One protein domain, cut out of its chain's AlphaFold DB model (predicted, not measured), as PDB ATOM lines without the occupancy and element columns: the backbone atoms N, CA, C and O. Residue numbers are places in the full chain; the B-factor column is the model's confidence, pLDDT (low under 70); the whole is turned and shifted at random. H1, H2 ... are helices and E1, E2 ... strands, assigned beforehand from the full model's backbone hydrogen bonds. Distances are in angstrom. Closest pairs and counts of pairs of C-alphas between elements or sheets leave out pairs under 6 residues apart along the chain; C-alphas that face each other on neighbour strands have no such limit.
ATOM      1  N   PHE A   3     125.645 129.554 163.925       93.56
ATOM      2  CA  PHE A   3     124.545 130.073 163.117       93.56
ATOM      3  C   PHE A   3     124.694 131.587 163.010       93.56
ATOM      4  O   PHE A   3     124.985 132.250 164.000       93.56
ATOM      5  N   ASP A   4     124.567 132.089 161.792       92.00
ATOM      6  CA  ASP A   4     124.574 133.508 161.455       92.00
ATOM      7  C   ASP A   4     123.112 133.906 161.230       92.00
ATOM      8  O   ASP A   4     122.525 133.565 160.200       92.00
ATOM      9  N   ALA A   5     122.497 134.470 162.269       91.50
ATOM     10  CA  ALA A   5     121.078 134.800 162.332       91.50
ATOM     11  C   ALA A   5     120.838 135.947 163.333       91.50
ATOM     12  O   ALA A   5     121.659 136.135 164.240       91.50
ATOM     13  N   PRO A   6     119.727 136.693 163.201       91.19
ATOM     14  CA  PRO A   6     119.289 137.646 164.217       91.19
ATOM     15  C   PRO A   6     119.067 136.957 165.571       91.19
ATOM     16  O   PRO A   6     118.564 135.836 165.636       91.19
ATOM     17  N   ALA A   7     119.465 137.614 166.662       91.88
ATOM     18  CA  ALA A   7     119.363 137.048 168.011       91.88
ATOM     19  C   ALA A   7     117.923 137.028 168.555       91.88
ATOM     20  O   ALA A   7     117.645 136.309 169.508       91.88
ATOM     21  N   ASP A   8     117.037 137.819 167.952       95.25
ATOM     22  CA  ASP A   8     115.598 137.914 168.199       95.25
ATOM     23  C   ASP A   8     114.762 137.004 167.277       95.25
ATOM     24  O   ASP A   8     113.553 136.898 167.457       95.25
ATOM     25  N   ASP A   9     115.394 136.319 166.318       96.38
ATOM     26  CA  ASP A   9     114.751 135.341 165.436       96.38
ATOM     27  C   ASP A   9     115.732 134.219 165.053       96.38
ATOM     28  O   ASP A   9     116.151 134.046 163.904       96.38
ATOM     29  N   MET A  10     116.149 133.443 166.051       96.38
ATOM     30  CA  MET A  10     117.076 132.342 165.856       96.38
ATOM     31  C   MET A  10     116.409 131.194 165.080       96.38
ATOM     32  O   MET A  10     115.229 130.885 165.269       96.38
ATOM     33  N   PRO A  11     117.161 130.443 164.257       96.94
ATOM     34  CA  PRO A  11     116.605 129.390 163.408       96.94
ATOM     35  C   PRO A  11     116.263 128.101 164.167       96.94
ATOM     36  O   PRO A  11     116.084 127.053 163.548       96.94
ATOM     37  N   PHE A  12     116.213 128.139 165.497       97.94
ATOM     38  CA  PHE A  12     116.059 126.965 166.345       97.94
ATOM     39  C   PHE A  12     114.593 126.674 166.660       97.94
ATOM     40  O   PHE A  12     113.784 127.596 166.790       97.94
ATOM     41  N   ALA A  13     114.253 125.394 166.791       98.12
ATOM     42  CA  ALA A  13     112.930 124.982 167.250       98.12
ATOM     43  C   ALA A  13     112.674 125.417 168.707       98.12
ATOM     44  O   ALA A  13     113.608 125.608 169.487       98.12
ATOM     45  N   ASP A  14     111.399 125.556 169.070       98.25
ATOM     46  CA  ASP A  14     110.978 125.881 170.437       98.25
ATOM     47  C   ASP A  14     111.482 124.828 171.435       98.25
ATOM     48  O   ASP A  14     111.390 123.623 171.187       98.25
ATOM     49  N   GLY A  15     111.999 125.283 172.580       97.31
ATOM     50  CA  GLY A  15     112.426 124.437 173.697       97.31
ATOM     51  C   GLY A  15     113.499 123.398 173.356       97.31
ATOM     52  O   GLY A  15     113.654 122.423 174.098       97.31
ATOM     53  N   VAL A  16     114.210 123.571 172.236       97.62
ATOM     54  CA  VAL A  16     115.176 122.590 171.729       97.62
ATOM     55  C   VAL A  16     116.441 122.510 172.575       97.62
ATOM     56  O   VAL A  16     117.131 121.490 172.569       97.62
ATOM     57  N   PHE A  17     116.736 123.567 173.332       97.62
ATOM     58  CA  PHE A  17     117.827 123.584 174.291       97.62
ATOM     59  C   PHE A  17     117.302 123.413 175.715       97.62
ATOM     60  O   PHE A  17     116.362 124.073 176.154       97.62
ATOM     61  N   ASP A  18     117.965 122.561 176.490       97.00
ATOM     62  CA  ASP A  18     117.695 122.490 177.927       97.00
ATOM     63  C   ASP A  18     118.263 123.708 178.673       97.00
ATOM     64  O   ASP A  18     117.755 124.062 179.733       97.00
ATOM     65  N   TYR A  19     119.303 124.352 178.126       98.00
ATOM     66  CA  TYR A  19     119.971 125.493 178.751       98.00
ATOM     67  C   TYR A  19     120.643 126.419 177.728       98.00
ATOM     68  O   TYR A  19     121.329 125.931 176.825       98.00
ATOM     69  N   VAL A  20     120.520 127.739 177.905       97.88
ATOM     70  CA  VAL A  20     121.221 128.762 177.101       97.88
ATOM     71  C   VAL A  20     122.026 129.730 177.964       97.88
ATOM     72  O   VAL A  20     121.677 130.015 179.105       97.88
ATOM     73  N   ILE A  21     123.114 130.251 177.401       97.75
ATOM     74  CA  ILE A  21     123.963 131.270 178.026       97.75
ATOM     75  C   ILE A  21     123.979 132.489 177.107       97.75
ATOM     76  O   ILE A  21     124.365 132.375 175.945       97.75
ATOM     77  N   CYS A  22     123.597 133.642 177.646       96.75
ATOM     78  CA  CYS A  22     123.655 134.938 176.985       96.75
ATOM     79  C   CYS A  22     124.502 135.882 177.844       96.75
ATOM     80  O   CYS A  22     124.018 136.413 178.838       96.75
ATOM     81  N   SER A  23     125.770 136.066 177.484       95.31
ATOM     82  CA  SER A  23     126.717 136.901 178.231       95.31
ATOM     83  C   SER A  23     127.210 138.027 177.337       95.31
ATOM     84  O   SER A  23     127.702 137.764 176.239       95.31
ATOM     85  N   HIS A  24     127.045 139.262 177.811       91.81
ATOM     86  CA  HIS A  24     127.500 140.480 177.149       91.81
ATOM     87  C   HIS A  24     126.967 140.667 175.715       91.81
ATOM     88  O   HIS A  24     127.711 140.943 174.773       91.81
ATOM     89  N   VAL A  25     125.661 140.448 175.537       94.00
ATOM     90  CA  VAL A  25     124.957 140.607 174.250       94.00
ATOM     91  C   VAL A  25     123.820 141.619 174.356       94.00
ATOM     92  O   VAL A  25     123.682 142.480 173.489       94.00
ATOM     93  N   LEU A  26     122.986 141.524 175.398       96.50
ATOM     94  CA  LEU A  26     121.736 142.288 175.488       96.50
ATOM     95  C   LEU A  26     121.967 143.805 175.568       96.50
ATOM     96  O   LEU A  26     121.138 144.583 175.112       96.50
ATOM     97  N   GLU A  27     123.107 144.245 176.094       94.44
ATOM     98  CA  GLU A  27     123.478 145.657 176.160       94.44
ATOM     99  C   GLU A  27     123.802 146.275 174.789       94.44
ATOM    100  O   GLU A  27     123.838 147.500 174.668       94.44
ATOM    101  N   HIS A  28     124.017 145.449 173.762       93.00
ATOM    102  CA  HIS A  28     124.385 145.873 172.410       93.00
ATOM    103  C   HIS A  28     123.223 145.821 171.411       93.00
ATOM    104  O   HIS A  28     123.322 146.400 170.329       93.00
ATOM    105  N   VAL A  29     122.138 145.110 171.730       92.56
ATOM    106  CA  VAL A  29     121.028 144.912 170.788       92.56
ATOM    107  C   VAL A  29     120.002 146.048 170.878       92.56
ATOM    108  O   VAL A  29     119.758 146.564 171.971       92.56
ATOM    109  N   PRO A  30     119.362 146.442 169.761       92.12
ATOM    110  CA  PRO A  30     118.356 147.506 169.769       92.12
ATOM    111  C   PRO A  30     117.067 147.156 170.520       92.12
ATOM    112  O   PRO A  30     116.391 148.063 170.989       92.12
ATOM    113  N   ASP A  31     116.721 145.871 170.621       95.81
ATOM    114  CA  ASP A  31     115.558 145.394 171.374       95.81
ATOM    115  C   ASP A  31     115.958 144.203 172.261       95.81
ATOM    116  O   ASP A  31     115.887 143.043 171.839       95.81
ATOM    117  N   PRO A  32     116.423 144.459 173.498       97.88
ATOM    118  CA  PRO A  32     116.807 143.387 174.408       97.88
ATOM    119  C   PRO A  32     115.609 142.535 174.842       97.88
ATOM    120  O   PRO A  32     115.788 141.362 175.164       97.88
ATOM    121  N   SER A  33     114.388 143.080 174.821       98.25
ATOM    122  CA  SER A  33     113.191 142.329 175.204       98.25
ATOM    123  C   SER A  33     112.832 141.258 174.175       98.25
ATOM    124  O   SER A  33     112.520 140.131 174.561       98.25
ATOM    125  N   ALA A  34     112.978 141.563 172.882       98.12
ATOM    126  CA  ALA A  34     112.789 140.599 171.803       98.12
ATOM    127  C   ALA A  34     113.817 139.460 171.871       98.12
ATOM    128  O   ALA A  34     113.450 138.290 171.786       98.12
ATOM    129  N   VAL A  35     115.092 139.777 172.126       98.38
ATOM    130  CA  VAL A  35     116.137 138.750 172.290       98.38
ATOM    131  C   VAL A  35     115.873 137.875 173.517       98.38
ATOM    132  O   VAL A  35     116.039 136.662 173.449       98.38
ATOM    133  N   VAL A  36     115.415 138.437 174.640       98.56
ATOM    134  CA  VAL A  36     115.059 137.628 175.819       98.56
ATOM    135  C   VAL A  36     113.837 136.738 175.563       98.56
ATOM    136  O   VAL A  36     113.828 135.576 175.980       98.56
ATOM    137  N   ALA A  37     112.830 137.230 174.839       98.62
ATOM    138  CA  ALA A  37     111.703 136.403 174.409       98.62
ATOM    139  C   ALA A  37     112.181 135.238 173.528       98.62
ATOM    140  O   ALA A  37     111.756 134.100 173.709       98.62
ATOM    141  N   GLU A  38     113.137 135.495 172.643       98.62
ATOM    142  CA  GLU A  38     113.710 134.474 171.778       98.62
ATOM    143  C   GLU A  38     114.568 133.454 172.552       98.62
ATOM    144  O   GLU A  38     114.468 132.249 172.309       98.62
ATOM    145  N   LEU A  39     115.341 133.891 173.555       98.56
ATOM    146  CA  LEU A  39     116.079 133.005 174.467       98.56
ATOM    147  C   LEU A  39     115.145 132.065 175.245       98.56
ATOM    148  O   LEU A  39     115.432 130.872 175.351       98.56
ATOM    149  N   THR A  40     114.034 132.587 175.773       98.31
ATOM    150  CA  THR A  40     113.034 131.787 176.508       98.31
ATOM    151  C   THR A  40     112.188 130.911 175.579       98.31
ATOM    152  O   THR A  40     111.745 129.841 175.988       98.31
ATOM    153  N   ARG A  41     112.019 131.283 174.299       98.44
ATOM    154  CA  ARG A  41     111.385 130.422 173.288       98.44
ATOM    155  C   ARG A  41     112.223 129.181 172.999       98.44
ATOM    156  O   ARG A  41     111.695 128.070 172.975       98.44
ATOM    157  N   VAL A  42     113.524 129.345 172.748       98.50
ATOM    158  CA  VAL A  42     114.385 128.227 172.318       98.50
ATOM    159  C   VAL A  42     114.851 127.341 173.473       98.50
ATOM    160  O   VAL A  42     115.349 126.239 173.219       98.50
ATOM    161  N   ALA A  43     114.713 127.789 174.725       98.31
ATOM    162  CA  ALA A  43     115.261 127.091 175.880       98.31
ATOM    163  C   ALA A  43     114.377 127.121 177.126       98.31
ATOM    164  O   ALA A  43     113.694 128.096 177.412       98.31
ATOM    165  N   LYS A  44     114.453 126.047 177.917       97.69
ATOM    166  CA  LYS A  44     113.677 125.901 179.165       97.69
ATOM    167  C   LYS A  44     114.264 126.693 180.336       97.69
ATOM    168  O   LYS A  44     113.534 127.083 181.242       97.69
ATOM    169  N   ALA A  45     115.578 126.873 180.339       98.44
ATOM    170  CA  ALA A  45     116.325 127.560 181.381       98.44
ATOM    171  C   ALA A  45     117.566 128.224 180.780       98.44
ATOM    172  O   ALA A  45     117.973 127.925 179.651       98.44
ATOM    173  N   GLY A  46     118.211 129.094 181.548       98.12
ATOM    174  CA  GLY A  46     119.440 129.713 181.093       98.12
ATOM    175  C   GLY A  46     120.111 130.630 182.098       98.12
ATOM    176  O   GLY A  46     119.800 130.647 183.291       98.12
ATOM    177  N   TYR A  47     121.077 131.370 181.573       98.06
ATOM    178  CA  TYR A  47     121.842 132.388 182.272       98.06
ATOM    179  C   TYR A  47     121.971 133.625 181.392       98.06
ATOM    180  O   TYR A  47     122.355 133.521 180.222       98.06
ATOM    181  N   ILE A  48     121.657 134.780 181.967       98.12
ATOM    182  CA  ILE A  48     121.877 136.092 181.369       98.12
ATOM    183  C   ILE A  48     122.936 136.823 182.190       98.12
ATOM    184  O   ILE A  48     122.860 136.868 183.417       98.12
ATOM    185  N   GLU A  49     123.900 137.419 181.498       96.94
ATOM    186  CA  GLU A  49     124.919 138.284 182.076       96.94
ATOM    187  C   GLU A  49     125.014 139.580 181.286       96.94
ATOM    188  O   GLU A  49     125.225 139.565 180.070       96.94
ATOM    189  N   VAL A  50     124.847 140.695 181.990       96.12
ATOM    190  CA  VAL A  50     124.943 142.049 181.435       96.12
ATOM    191  C   VAL A  50     125.749 142.945 182.377       96.12
ATOM    192  O   VAL A  50     125.800 142.664 183.576       96.12
ATOM    193  N   PRO A  51     126.358 144.037 181.893       94.38
ATOM    194  CA  PRO A  51     127.032 145.009 182.744       94.38
ATOM    195  C   PRO A  51     126.055 145.644 183.735       94.38
ATOM    196  O   PRO A  51     124.970 146.076 183.354       94.38
ATOM    197  N   GLU A  52     126.451 145.755 184.995       94.94
ATOM    198  CA  GLU A  52     125.677 146.476 186.002       94.94
ATOM    199  C   GLU A  52     125.827 147.991 185.776       94.94
ATOM    200  O   GLU A  52     126.930 148.501 185.551       94.94
ATOM    201  N   ALA A  53     124.709 148.724 185.801       95.75
ATOM    202  CA  ALA A  53     124.657 150.131 185.420       95.75
ATOM    203  C   ALA A  53     125.611 151.030 186.216       95.75
ATOM    204  O   ALA A  53     126.188 151.948 185.637       95.75
ATOM    205  N   SER A  54     125.769 150.831 187.527       92.06
ATOM    206  CA  SER A  54     126.685 151.647 188.330       92.06
ATOM    207  C   SER A  54     128.142 151.444 187.908       92.06
ATOM    208  O   SER A  54     128.860 152.429 187.731       92.06
ATOM    209  N   SER A  55     128.557 150.202 187.641       89.44
ATOM    210  CA  SER A  55     129.893 149.901 187.118       89.44
ATOM    211  C   SER A  55     130.089 150.452 185.702       89.44
ATOM    212  O   SER A  55     131.088 151.123 185.425       89.44
ATOM    213  N   ALA A  56     129.105 150.239 184.823       90.31
ATOM    214  CA  ALA A  56     129.136 150.687 183.433       90.31
ATOM    215  C   ALA A  56     129.136 152.220 183.294       90.31
ATOM    216  O   ALA A  56     129.627 152.747 182.305       90.31
ATOM    217  N   LYS A  57     128.637 152.967 184.285       93.50
ATOM    218  CA  LYS A  57     128.720 154.440 184.292       93.50
ATOM    219  C   LYS A  57     130.113 154.969 184.648       93.50
ATOM    220  O   LYS A  57     130.406 156.120 184.335       93.50
ATOM    221  N   ILE A  58     130.956 154.167 185.307       90.75
ATOM    222  CA  ILE A  58     132.326 154.555 185.685       90.75
ATOM    223  C   ILE A  58     133.279 154.346 184.506       90.75
ATOM    224  O   ILE A  58     134.012 155.262 184.134       90.75
ATOM    225  N   ILE A  59     133.264 153.143 183.926       84.94
ATOM    226  CA  ILE A  59     133.978 152.801 182.692       84.94
ATOM    227  C   ILE A  59     132.922 152.437 181.657       84.94
ATOM    228  O   ILE A  59     132.462 151.296 181.599       84.94
ATOM    229  N   ASP A  60     132.506 153.448 180.899       83.44
ATOM    230  CA  ASP A  60     131.449 153.322 179.901       83.44
ATOM    231  C   ASP A  60     131.993 152.834 178.562       83.44
ATOM    232  O   ASP A  60     133.089 153.202 178.136       83.44
ATOM    233  N   PHE A  61     131.178 152.043 177.876       82.75
ATOM    234  CA  PHE A  61     131.460 151.500 176.563       82.75
ATOM    235  C   PHE A  61     130.526 152.171 175.548       82.75
ATOM    236  O   PHE A  61     129.305 151.998 175.627       82.75
ATOM    237  N   PRO A  62     131.068 152.912 174.563       85.75
ATOM    238  CA  PRO A  62     130.265 153.566 173.527       85.75
ATOM    239  C   PRO A  62     129.358 152.613 172.741       85.75
ATOM    240  O   PRO A  62     128.312 153.023 172.253       85.75
ATOM    241  N   SER A  63     129.741 151.337 172.647       86.88
ATOM    242  CA  SER A  63     128.977 150.272 171.991       86.88
ATOM    243  C   SER A  63     127.767 149.775 172.791       86.88
ATOM    244  O   SER A  63     126.962 149.031 172.237       86.88
ATOM    245  N   HIS A  64     127.643 150.117 174.079       92.88
ATOM    246  CA  HIS A  64     126.476 149.751 174.885       92.88
ATOM    247  C   HIS A  64     125.366 150.776 174.671       92.88
ATOM    248  O   HIS A  64     125.610 151.984 174.728       92.88
ATOM    249  N   LEU A  65     124.144 150.285 174.486       94.56
ATOM    250  CA  LEU A  65     122.930 151.073 174.282       94.56
ATOM    251  C   LEU A  65     122.120 151.258 175.573       94.56
ATOM    252  O   LEU A  65     121.308 152.181 175.667       94.56
ATOM    253  N   TRP A  66     122.354 150.409 176.576       96.94
ATOM    254  CA  TRP A  66     121.496 150.282 177.753       96.94
ATOM    255  C   TRP A  66     122.269 150.404 179.066       96.94
ATOM    256  O   TRP A  66     123.392 149.918 179.198       96.94
ATOM    257  N   TRP A  67     121.629 151.016 180.060       97.44
ATOM    258  CA  TRP A  67     121.969 150.854 181.469       97.44
ATOM    259  C   TRP A  67     121.151 149.706 182.045       97.44
ATOM    260  O   TRP A  67     119.923 149.793 182.054       97.44
ATOM    261  N   CYS A  68     121.815 148.663 182.536       97.88
ATOM    262  CA  CYS A  68     121.126 147.489 183.058       97.88
ATOM    263  C   CYS A  68     121.091 147.502 184.590       97.88
ATOM    264  O   CYS A  68     122.123 147.655 185.245       97.88
ATOM    265  N   THR A  69     119.911 147.303 185.169       97.69
ATOM    266  CA  THR A  69     119.718 147.123 186.616       97.69
ATOM    267  C   THR A  69     118.851 145.900 186.885       97.69
ATOM    268  O   THR A  69     118.044 145.517 186.042       97.69
ATOM    269  N   LEU A  70     118.998 145.294 188.063       96.50
ATOM    270  CA  LEU A  70     118.131 144.210 188.517       96.50
ATOM    271  C   LEU A  70     117.272 144.719 189.671       96.50
ATOM    272  O   LEU A  70     117.797 145.092 190.721       96.50
ATOM    273  N   GLU A  71     115.962 144.755 189.470       95.44
ATOM    274  CA  GLU A  71     115.022 145.107 190.527       95.44
ATOM    275  C   GLU A  71     114.594 143.861 191.288       95.44
ATOM    276  O   GLU A  71     114.190 142.857 190.696       95.44
ATOM    277  N   ASP A  72     114.688 143.933 192.614       89.62
ATOM    278  CA  ASP A  72     114.298 142.835 193.485       89.62
ATOM    279  C   ASP A  72     112.770 142.694 193.517       89.62
ATOM    280  O   ASP A  72     112.051 143.568 194.007       89.62
ATOM    281  N   GLY A  73     112.273 141.570 193.005       81.62
ATOM    282  CA  GLY A  73     110.859 141.216 193.051       81.62
ATOM    283  C   GLY A  73     110.403 140.684 194.413       81.62
ATOM    284  O   GLY A  73     109.193 140.584 194.643       81.62
ATOM    285  N   ALA A  74     111.324 140.374 195.338       79.25
ATOM    286  CA  ALA A  74     111.021 139.684 196.592       79.25
ATOM    287  C   ALA A  74     110.064 140.469 197.499       79.25
ATOM    288  O   ALA A  74     109.179 139.875 198.115       79.25
ATOM    289  N   ALA A  75     110.175 141.802 197.539       73.69
ATOM    290  CA  ALA A  75     109.269 142.654 198.315       73.69
ATOM    291  C   ALA A  75     107.804 142.566 197.835       73.69
ATOM    292  O   ALA A  75     106.879 142.754 198.625       73.69
ATOM    293  N   SER A  76     107.598 142.242 196.555       73.75
ATOM    294  CA  SER A  76     106.295 142.016 195.917       73.75
ATOM    295  C   SER A  76     105.942 140.534 195.727       73.75
ATOM    296  O   SER A  76     104.899 140.231 195.154       73.75
ATOM    297  N   GLY A  77     106.784 139.603 196.196       78.44
ATOM    298  CA  GLY A  77     106.616 138.160 195.976       78.44
ATOM    299  C   GLY A  77     106.794 137.709 194.518       78.44
ATOM    300  O   GLY A  77     106.349 136.619 194.168       78.44
ATOM    301  N   GLY A  78     107.400 138.549 193.675       83.12
ATOM    302  CA  GLY A  78     107.654 138.296 192.255       83.12
ATOM    303  C   GLY A  78     109.095 137.869 191.970       83.12
ATOM    304  O   GLY A  78     109.961 137.923 192.846       83.12
ATOM    305  N   ALA A  79     109.349 137.452 190.729       88.81
ATOM    306  CA  ALA A  79     110.700 137.223 190.227       88.81
ATOM    307  C   ALA A  79     111.446 138.565 190.058       88.81
ATOM    308  O   ALA A  79     110.810 139.616 189.931       88.81
ATOM    309  N   PRO A  80     112.791 138.572 190.099       94.69
ATOM    310  CA  PRO A  80     113.547 139.785 189.824       94.69
ATOM    311  C   PRO A  80     113.320 140.245 188.381       94.69
ATOM    312  O   PRO A  80     113.256 139.427 187.465       94.69
ATOM    313  N   THR A  81     113.232 141.559 188.178       97.06
ATOM    314  CA  THR A  81     113.041 142.153 186.848       97.06
ATOM    315  C   THR A  81     114.355 142.728 186.334       97.06
ATOM    316  O   THR A  81     114.964 143.581 186.984       97.06
ATOM    317  N   LEU A  82     114.786 142.287 185.151       98.06
ATOM    318  CA  LEU A  82     115.923 142.866 184.443       98.06
ATOM    319  C   LEU A  82     115.469 144.119 183.686       98.06
ATOM    320  O   LEU A  82     114.647 144.050 182.771       98.06
ATOM    321  N   VAL A  83     115.995 145.275 184.079       98.50
ATOM    322  CA  VAL A  83     115.593 146.578 183.543       98.50
ATOM    323  C   VAL A  83     116.686 147.128 182.635       98.50
ATOM    324  O   VAL A  83     117.842 147.214 183.046       98.50
ATOM    325  N   PHE A  84     116.308 147.532 181.424       98.56
ATOM    326  CA  PHE A  84     117.162 148.184 180.434       98.56
ATOM    327  C   PHE A  84     116.712 149.632 180.245       98.56
ATOM    328  O   PHE A  84     115.697 149.894 179.599       98.56
ATOM    329  N   THR A  85     117.470 150.591 180.769       98.50
ATOM    330  CA  THR A  85     117.191 152.021 180.572       98.50
ATOM    331  C   THR A  85     118.048 152.568 179.434       98.50
ATOM    332  O   THR A  85     119.277 152.484 179.479       98.50
ATOM    333  N   ALA A  86     117.421 153.154 178.412       97.94
ATOM    334  CA  ALA A  86     118.120 153.645 177.226       97.94
ATOM    335  C   ALA A  86     119.167 154.717 177.572       97.94
ATOM    336  O   ALA A  86     118.866 155.729 178.226       97.94
ATOM    337  N   LYS A  87     120.393 154.543 177.065       95.56
ATOM    338  CA  LYS A  87     121.425 155.581 177.108       95.56
ATOM    339  C   LYS A  87     120.987 156.801 176.299       95.56
ATOM    340  O   LYS A  87     120.288 156.708 175.295       95.56
ATOM    341  N   LYS A  88     121.409 157.981 176.758       94.75
ATOM    342  CA  LYS A  88     121.155 159.264 176.072       94.75
ATOM    343  C   LYS A  88     122.369 159.780 175.299       94.75
ATOM    344  O   LYS A  88     122.225 160.672 174.469       94.75
ATOM    345  N   ALA A  89     123.544 159.217 175.562       92.62
ATOM    346  CA  ALA A  89     124.805 159.501 174.891       92.62
ATOM    347  C   ALA A  89     125.742 158.288 175.028       92.62
ATOM    348  O   ALA A  89     125.516 157.438 175.890       92.62
ATOM    349  N   ALA A  90     126.799 158.232 174.213       88.12
ATOM    350  CA  ALA A  90     127.792 157.155 174.248       88.12
ATOM    351  C   ALA A  90     128.559 157.045 175.573       88.12
ATOM    352  O   ALA A  90     128.968 155.947 175.940       88.12
ATOM    353  N   HIS A  91     128.710 158.167 176.281       90.88
ATOM    354  CA  HIS A  91     129.304 158.244 177.612       90.88
ATOM    355  C   HIS A  91     128.275 158.754 178.624       90.88
ATOM    356  O   HIS A  91     127.557 159.710 178.321       90.88
ATOM    357  N   PHE A  92     128.252 158.177 179.830       92.81
ATOM    358  CA  PHE A  92     127.443 158.673 180.950       92.81
ATOM    359  C   PHE A  92     127.712 160.155 181.240       92.81
ATOM    360  O   PHE A  92     126.777 160.952 181.298       92.81
ATOM    361  N   ASP A  93     128.989 160.518 181.363       93.75
ATOM    362  CA  ASP A  93     129.450 161.894 181.515       93.75
ATOM    363  C   ASP A  93     130.694 162.121 180.646       93.75
ATOM    364  O   ASP A  93     131.696 161.404 180.744       93.75
ATOM    365  N   ARG A  94     130.618 163.115 179.757       91.81
ATOM    366  CA  ARG A  94     131.672 163.391 178.772       91.81
ATOM    367  C   ARG A  94     132.929 163.983 179.406       91.81
ATOM    368  O   ARG A  94     134.028 163.679 178.944       91.81
ATOM    369  N   ASP A  95     132.792 164.792 180.452       95.00
ATOM    370  CA  ASP A  95     133.926 165.461 181.092       95.00
ATOM    371  C   ASP A  95     134.736 164.477 181.937       95.00
ATOM    372  O   ASP A  95     135.976 164.513 181.918       95.00
ATOM    373  N   ILE A  96     134.040 163.555 182.616       93.69
ATOM    374  CA  ILE A  96     134.647 162.431 183.338       93.69
ATOM    375  C   ILE A  96     135.347 161.486 182.357       93.69
ATOM    376  O   ILE A  96     136.526 161.181 182.554       93.69
ATOM    377  N   ALA A  97     134.677 161.073 181.275       91.00
ATOM    378  CA  ALA A  97     135.277 160.206 180.259       91.00
ATOM    379  C   ALA A  97     136.545 160.837 179.661       91.00
ATOM    380  O   ALA A  97     137.612 160.217 179.626       91.00
ATOM    381  N   ALA A  98     136.476 162.121 179.296       92.50
ATOM    382  CA  ALA A  98     137.633 162.862 178.812       92.50
ATOM    383  C   ALA A  98     138.745 162.972 179.868       92.50
ATOM    384  O   ALA A  98     139.913 163.117 179.503       92.50
ATOM    385  N   TYR A  99     138.420 162.977 181.169       94.62
ATOM    386  CA  TYR A  99     139.411 163.058 182.250       94.62
ATOM    387  C   TYR A  99     140.167 161.755 182.406       94.62
ATOM    388  O   TYR A  99     141.397 161.764 182.472       94.62
ATOM    389  N   ILE A 100     139.435 160.647 182.424       91.94
ATOM    390  CA  ILE A 100     140.004 159.307 182.508       91.94
ATOM    391  C   ILE A 100     140.960 159.077 181.331       91.94
ATOM    392  O   ILE A 100     142.118 158.708 181.554       91.94
ATOM    393  N   ALA A 101     140.520 159.411 180.112       90.06
ATOM    394  CA  ALA A 101     141.321 159.282 178.899       90.06
ATOM    395  C   ALA A 101     142.594 160.148 178.938       90.06
ATOM    396  O   ALA A 101     143.701 159.627 178.801       90.06
ATOM    397  N   ARG A 102     142.477 161.464 179.189       95.69
ATOM    398  CA  ARG A 102     143.642 162.378 179.196       95.69
ATOM    399  C   ARG A 102     144.634 162.101 180.326       95.69
ATOM    400  O   ARG A 102     145.806 162.442 180.198       95.69
ATOM    401  N   SER A 103     144.172 161.504 181.423       95.94
ATOM    402  CA  SER A 103     145.022 161.144 182.563       95.94
ATOM    403  C   SER A 103     145.729 159.798 182.375       95.94
ATOM    404  O   SER A 103     146.617 159.474 183.159       95.94
ATOM    405  N   GLY A 104     145.336 158.994 181.378       93.62
ATOM    406  CA  GLY A 104     145.904 157.663 181.139       93.62
ATOM    407  C   GLY A 104     145.586 156.639 182.235       93.62
ATOM    408  O   GLY A 104     146.270 155.623 182.341       93.62
ATOM    409  N   ILE A 105     144.568 156.897 183.065       93.19
ATOM    410  CA  ILE A 105     144.204 156.043 184.212       93.19
ATOM    411  C   ILE A 105     143.141 154.996 183.876       93.19
ATOM    412  O   ILE A 105     142.763 154.220 184.747       93.19
ATOM    413  N   GLU A 106     142.664 154.958 182.633       89.12
ATOM    414  CA  GLU A 106     141.600 154.052 182.192       89.12
ATOM    415  C   GLU A 106     141.923 152.585 182.482       89.12
ATOM    416  O   GLU A 106     141.120 151.874 183.087       89.12
ATOM    417  N   ARG A 107     143.132 152.140 182.113       88.25
ATOM    418  CA  ARG A 107     143.569 150.761 182.341       88.25
ATOM    419  C   ARG A 107     143.712 150.440 183.838       88.25
ATOM    420  O   ARG A 107     143.062 149.493 184.268       88.25
ATOM    421  N   PRO A 108     144.442 151.235 184.651       92.38
ATOM    422  CA  PRO A 108     144.464 151.054 186.104       92.38
ATOM    423  C   PRO A 108     143.080 151.039 186.764       92.38
ATOM    424  O   PRO A 108     142.847 150.250 187.676       92.38
ATOM    425  N   LEU A 109     142.162 151.901 186.319       89.94
ATOM    426  CA  LEU A 109     140.802 151.967 186.852       89.94
ATOM    427  C   LEU A 109     139.995 150.721 186.469       89.94
ATOM    428  O   LEU A 109     139.315 150.152 187.314       89.94
ATOM    429  N   THR A 110     140.126 150.256 185.227       86.94
ATOM    430  CA  THR A 110     139.511 149.006 184.764       86.94
ATOM    431  C   THR A 110     140.027 147.815 185.569       86.94
ATOM    432  O   THR A 110     139.228 147.075 186.133       86.94
ATOM    433  N   ASP A 111     141.350 147.689 185.710       87.88
ATOM    434  CA  ASP A 111     141.975 146.599 186.466       87.88
ATOM    435  C   ASP A 111     141.569 146.638 187.957       87.88
ATOM    436  O   ASP A 111     141.451 145.592 188.593       87.88
ATOM    437  N   LEU A 112     141.330 147.827 188.533       89.00
ATOM    438  CA  LEU A 112     140.802 147.980 189.894       89.00
ATOM    439  C   LEU A 112     139.356 147.478 190.005       89.00
ATOM    440  O   LEU A 112     139.040 146.741 190.939       89.00
ATOM    441  N   LEU A 113     138.486 147.869 189.070       86.00
ATOM    442  CA  LEU A 113     137.088 147.430 189.054       86.00
ATOM    443  C   LEU A 113     136.982 145.911 188.846       86.00
ATOM    444  O   LEU A 113     136.147 145.261 189.475       86.00
ATOM    445  N   ASP A 114     137.864 145.326 188.033       85.06
ATOM    446  CA  ASP A 114     137.897 143.884 187.762       85.06
ATOM    447  C   ASP A 114     138.255 143.025 188.986       85.06
ATOM    448  O   ASP A 114     137.919 141.842 189.031       85.06
ATOM    449  N   GLN A 115     138.845 143.599 190.044       87.88
ATOM    450  CA  GLN A 115     139.098 142.876 191.307       87.88
ATOM    451  C   GLN A 115     137.812 142.469 192.047       87.88
ATOM    452  O   GLN A 115     137.849 141.658 192.984       87.88
ATOM    453  N   ARG A 116     136.678 143.064 191.668       85.31
ATOM    454  CA  ARG A 116     135.336 142.774 192.179       85.31
ATOM    455  C   ARG A 116     134.382 142.587 191.002       85.31
ATOM    456  O   ARG A 116     133.366 143.267 190.916       85.31
ATOM    457  N   PHE A 117     134.733 141.670 190.098       80.06
ATOM    458  CA  PHE A 117     133.980 141.408 188.869       80.06
ATOM    459  C   PHE A 117     132.487 141.140 189.111       80.06
ATOM    460  O   PHE A 117     131.662 141.657 188.371       80.06
ATOM    461  N   ASP A 118     132.124 140.461 190.203       82.31
ATOM    462  CA  ASP A 118     130.721 140.203 190.567       82.31
ATOM    463  C   ASP A 118     129.901 141.486 190.800       82.31
ATOM    464  O   ASP A 118     128.680 141.466 190.728       82.31
ATOM    465  N   HIS A 119     130.555 142.617 191.087       85.25
ATOM    466  CA  HIS A 119     129.897 143.922 191.214       85.25
ATOM    467  C   HIS A 119     129.828 144.671 189.873       85.25
ATOM    468  O   HIS A 119     129.234 145.743 189.797       85.25
ATOM    469  N   ARG A 120     130.488 144.157 188.828       87.62
ATOM    470  CA  ARG A 120     130.493 144.744 187.483       87.62
ATOM    471  C   ARG A 120     129.363 144.234 186.609       87.62
ATOM    472  O   ARG A 120     129.076 144.856 185.589       87.62
ATOM    473  N   ILE A 121     128.766 143.112 186.984       92.56
ATOM    474  CA  ILE A 121     127.784 142.408 186.177       92.56
ATOM    475  C   ILE A 121     126.525 142.115 186.979       92.56
ATOM    476  O   ILE A 121     126.540 142.002 188.202       92.56
ATOM    477  N   ILE A 122     125.429 141.960 186.256       96.06
ATOM    478  CA  ILE A 122     124.222 141.310 186.737       96.06
ATOM    479  C   ILE A 122     124.276 139.879 186.225       96.06
ATOM    480  O   ILE A 122     124.267 139.657 185.017       96.06
ATOM    481  N   SER A 123     124.306 138.929 187.153       95.25
ATOM    482  CA  SER A 123     124.258 137.492 186.889       95.25
ATOM    483  C   SER A 123     122.851 136.969 187.168       95.25
ATOM    484  O   SER A 123     122.454 136.863 188.329       95.25
ATOM    485  N   LEU A 124     122.095 136.630 186.122       96.00
ATOM    486  CA  LEU A 124     120.696 136.213 186.230       96.00
ATOM    487  C   LEU A 124     120.487 134.786 185.695       96.00
ATOM    488  O   LEU A 124     120.279 134.601 184.492       96.00
ATOM    489  N   PRO A 125     120.523 133.757 186.561       96.81
ATOM    490  CA  PRO A 125     119.976 132.452 186.214       96.81
ATOM    491  C   PRO A 125     118.446 132.530 186.123       96.81
ATOM    492  O   PRO A 125     117.809 133.226 186.914       96.81
ATOM    493  N   TRP A 126     117.855 131.794 185.185       96.69
ATOM    494  CA  TRP A 126     116.407 131.775 184.978       96.69
ATOM    495  C   TRP A 126     115.893 130.394 184.560       96.69
ATOM    496  O   TRP A 126     116.627 129.582 183.991       96.69
ATOM    497  N   GLU A 127     114.611 130.150 184.827       96.81
ATOM    498  CA  GLU A 127     113.862 128.963 184.412       96.81
ATOM    499  C   GLU A 127     112.448 129.383 183.990       96.81
ATOM    500  O   GLU A 127     111.789 130.158 184.682       96.81
ATOM    501  N   GLY A 128     111.987 128.887 182.842       96.50
ATOM    502  CA  GLY A 128     110.668 129.181 182.282       96.50
ATOM    503  C   GLY A 128     110.564 130.562 181.631       96.50
ATOM    504  O   GLY A 128     110.331 130.648 180.430       96.50
ATOM    505  N   SER A 129     110.734 131.635 182.403       95.38
ATOM    506  CA  SER A 129     110.599 133.014 181.922       95.38
ATOM    507  C   SER A 129     111.599 133.962 182.573       95.38
ATOM    508  O   SER A 129     112.188 133.668 183.612       95.38
ATOM    509  N   VAL A 130     111.766 135.129 181.952       97.06
ATOM    510  CA  VAL A 130     112.570 136.239 182.467       97.06
ATOM    511  C   VAL A 130     111.702 137.489 182.440       97.06
ATOM    512  O   VAL A 130     111.217 137.872 181.375       97.06
ATOM    513  N   ASP A 131     111.527 138.130 183.592       96.94
ATOM    514  CA  ASP A 131     110.842 139.417 183.659       96.94
ATOM    515  C   ASP A 131     111.796 140.507 183.163       96.94
ATOM    516  O   ASP A 131     112.869 140.727 183.729       96.94
ATOM    517  N   VAL A 132     111.411 141.180 182.079       97.69
ATOM    518  CA  VAL A 132     112.205 142.236 181.442       97.69
ATOM    519  C   VAL A 132     111.389 143.508 181.318       97.69
ATOM    520  O   VAL A 132     110.209 143.478 180.966       97.69
ATOM    521  N   ARG A 133     112.045 144.644 181.550       97.94
ATOM    522  CA  ARG A 133     111.467 145.969 181.336       97.94
ATOM    523  C   ARG A 133     112.431 146.853 180.560       97.94
ATOM    524  O   ARG A 133     113.596 146.964 180.919       97.94
ATOM    525  N   VAL A 134     111.930 147.495 179.511       98.38
ATOM    526  CA  VAL A 134     112.693 148.442 178.690       98.38
ATOM    527  C   VAL A 134     112.152 149.844 178.934       98.38
ATOM    528  O   VAL A 134     110.941 150.065 178.893       98.38
ATOM    529  N   GLU A 135     113.043 150.787 179.219       98.31
ATOM    530  CA  GLU A 135     112.694 152.159 179.570       98.31
ATOM    531  C   GLU A 135     113.325 153.173 178.617       98.31
ATOM    532  O   GLU A 135     114.541 153.394 178.598       98.31
ATOM    533  N   GLY A 136     112.454 153.871 177.889       96.69
ATOM    534  CA  GLY A 136     112.830 154.893 176.923       96.69
ATOM    535  C   GLY A 136     113.429 154.322 175.639       96.69
ATOM    536  O   GLY A 136     113.597 153.118 175.482       96.69
ATOM    537  N   ASP A 137     113.760 155.230 174.726       94.06
ATOM    538  CA  ASP A 137     114.208 154.875 173.381       94.06
ATOM    539  C   ASP A 137     115.684 155.221 173.162       94.06
ATOM    540  O   ASP A 137     116.166 156.287 173.580       94.06
ATOM    541  N   VAL A 138     116.383 154.326 172.463       92.06
ATOM    542  CA  VAL A 138     117.724 154.558 171.919       92.06
ATOM    543  C   VAL A 138     117.578 155.399 170.654       92.06
ATOM    544  O   VAL A 138     116.860 155.031 169.725       92.06
ATOM    545  N   SER A 139     118.247 156.552 170.595       92.19
ATOM    546  CA  SER A 139     118.182 157.400 169.404       92.19
ATOM    547  C   SER A 139     118.930 156.767 168.228       92.19
ATOM    548  O   SER A 139     119.961 156.118 168.407       92.19
ATOM    549  N   ALA A 140     118.469 157.029 167.002       90.62
ATOM    550  CA  ALA A 140     119.141 156.549 165.791       90.62
ATOM    551  C   ALA A 140     120.615 156.993 165.715       90.62
ATOM    552  O   ALA A 140     121.462 156.236 165.256       90.62
ATOM    553  N   SER A 141     120.935 158.194 166.210       90.06
ATOM    554  CA  SER A 141     122.312 158.693 166.259       90.06
ATOM    555  C   SER A 141     123.190 157.917 167.240       90.06
ATOM    556  O   SER A 141     124.356 157.688 166.952       90.06
ATOM    557  N   LEU A 142     122.644 157.524 168.397       89.44
ATOM    558  CA  LEU A 142     123.382 156.732 169.379       89.44
ATOM    559  C   LEU A 142     123.592 155.303 168.876       89.44
ATOM    560  O   LEU A 142     124.672 154.752 169.052       89.44
ATOM    561  N   LEU A 143     122.580 154.728 168.224       88.06
ATOM    562  CA  LEU A 143     122.700 153.423 167.582       88.06
ATOM    563  C   LEU A 143     123.797 153.431 166.507       88.06
ATOM    564  O   LEU A 143     124.628 152.528 166.474       88.06
ATOM    565  N   ASP A 144     123.829 154.465 165.666       85.31
ATOM    566  CA  ASP A 144     124.872 154.633 164.653       85.31
ATOM    567  C   ASP A 144     126.265 154.770 165.293       85.31
ATOM    568  O   ASP A 144     127.184 154.035 164.934       85.31
ATOM    569  N   GLU A 145     126.421 155.631 166.304       86.25
ATOM    570  CA  GLU A 145     127.681 155.802 167.045       86.25
ATOM    571  C   GLU A 145     128.167 154.484 167.680       86.25
ATOM    572  O   GLU A 145     129.343 154.127 167.559       86.25
ATOM    573  N   ALA A 146     127.258 153.719 168.289       85.00
ATOM    574  CA  ALA A 146     127.556 152.430 168.905       85.00
ATOM    575  C   ALA A 146     128.025 151.381 167.883       85.00
ATOM    576  O   ALA A 146     129.004 150.677 168.136       85.00
ATOM    577  N   LEU A 147     127.385 151.308 166.708       79.44
ATOM    578  CA  LEU A 147     127.791 150.408 165.619       79.44
ATOM    579  C   LEU A 147     129.203 150.728 165.106       79.44
ATOM    580  O   LEU A 147     129.992 149.817 164.830       79.44
ATOM    581  N   HIS A 148     129.550 152.013 165.014       78.50
ATOM    582  CA  HIS A 148     130.895 152.442 164.629       78.50
ATOM    583  C   HIS A 148     131.933 152.085 165.702       78.50
ATOM    584  O   HIS A 148     133.011 151.588 165.364       78.50
ATOM    585  N   ALA A 149     131.607 152.263 166.984       74.38
ATOM    586  CA  ALA A 149     132.480 151.880 168.094       74.38
ATOM    587  C   ALA A 149     132.715 150.358 168.164       74.38
ATOM    588  O   ALA A 149     133.848 149.913 168.369       74.38
ATOM    589  N   ASP A 150     131.672 149.558 167.924       61.03
ATOM    590  CA  ASP A 150     131.734 148.092 167.936       61.03
ATOM    591  C   ASP A 150     132.670 147.534 166.848       61.03
ATOM    592  O   ASP A 150     133.405 146.572 167.073       61.03
TER     593      ASP A 150
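Overview. This is residues 3 to 150 of the 217 residues of the protein "Class I SAM-dependent methyltransferase" of Acidimicrobiia bacterium (UniProt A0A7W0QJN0). What does one see first? Two small three-stranded sheets, E1 E2 E5 and E3 E4 E6, are partly face to face with their strands crossed at 44 degrees, and H1 lies along strands of both. H2 is beside E3, H3 and H4 make an L at one end of the longest axis, and H5 lies off both sheets. What is it made of? The 148 printed residues have five named helices and six named strands, in the order E1 H1 E2 H2 E3 E4 H3 H4 E5 E6 H5; the class is mixed, and so are both sheets. How large is it? It is compact, with a radius of gyration of the C-alphas of 16.4 A and spans of 50 by 35 by 26 A.

Arrangement. How is the first sheet built? Its inner strand E2, residues 45 to 51, is parallel to E1, residues 20 to 23, and antiparallel to E5, residues 121 to 127. Within hydrogen-bond range are N 22 and O 47, 2.9 A, and N 124 and O 48, 2.8 A. And the second? E3, residues 66 to 71, and E4, residues 81 to 86, form an antiparallel hairpin, with N 83 and O 69 within hydrogen-bond range at 2.8 A. E6, residues 131 to 135, is parallel to E4, with N 84 and O 133 within hydrogen-bond range at 2.8 A. The sheets form a sandwich, two sheets face to face; the closest C-alphas of E2 and E3, Pro 51 and Cys 68, are 6.4 A apart. Which helices are on the sheets? H1, residues 32 to 42, is on both and runs along their strands, at heights of 10.2 A and 11.3 A; E1, H1 and E2 form a strand-helix-strand unit, parallel neighbour strands with a helix between, its crossover right-handed. H2, residues 53 to 58, is at the second sheet's level, 3.2 A, and only grazes the first. Which are not? H3, residues 94 to 103, and H4, residues 106 to 114, are close but not clearly touching, about perpendicular at 76 degrees, with closest C-alphas Ile 100 and Glu 106 5.5 A apart. H5, residues 140 to 150, touches no helix. Every O i to N i+4 pair is within hydrogen-bond range in H1, H3, H4 and H5, and 1 of 2 in H2.

Along the chain. Where are the ends? E1 begins at C-alpha 20 (121.221, 128.762, 177.101), and H5 ends at C-alpha 150 (131.734, 148.092, 167.936). Which elements are long? E2 measures 20.5 A, E5 19.4 A, H1 15.5 A and H5 15.3 A.

Size, cuts and confidence. How far does it reach? The two C-alphas farthest apart, Ala 13 and Ser 103, are 50.7 A apart. Is it unbroken and confident? The printed part has no cut and no long link; its mean pLDDT is 92.5, with residue 150 under 70.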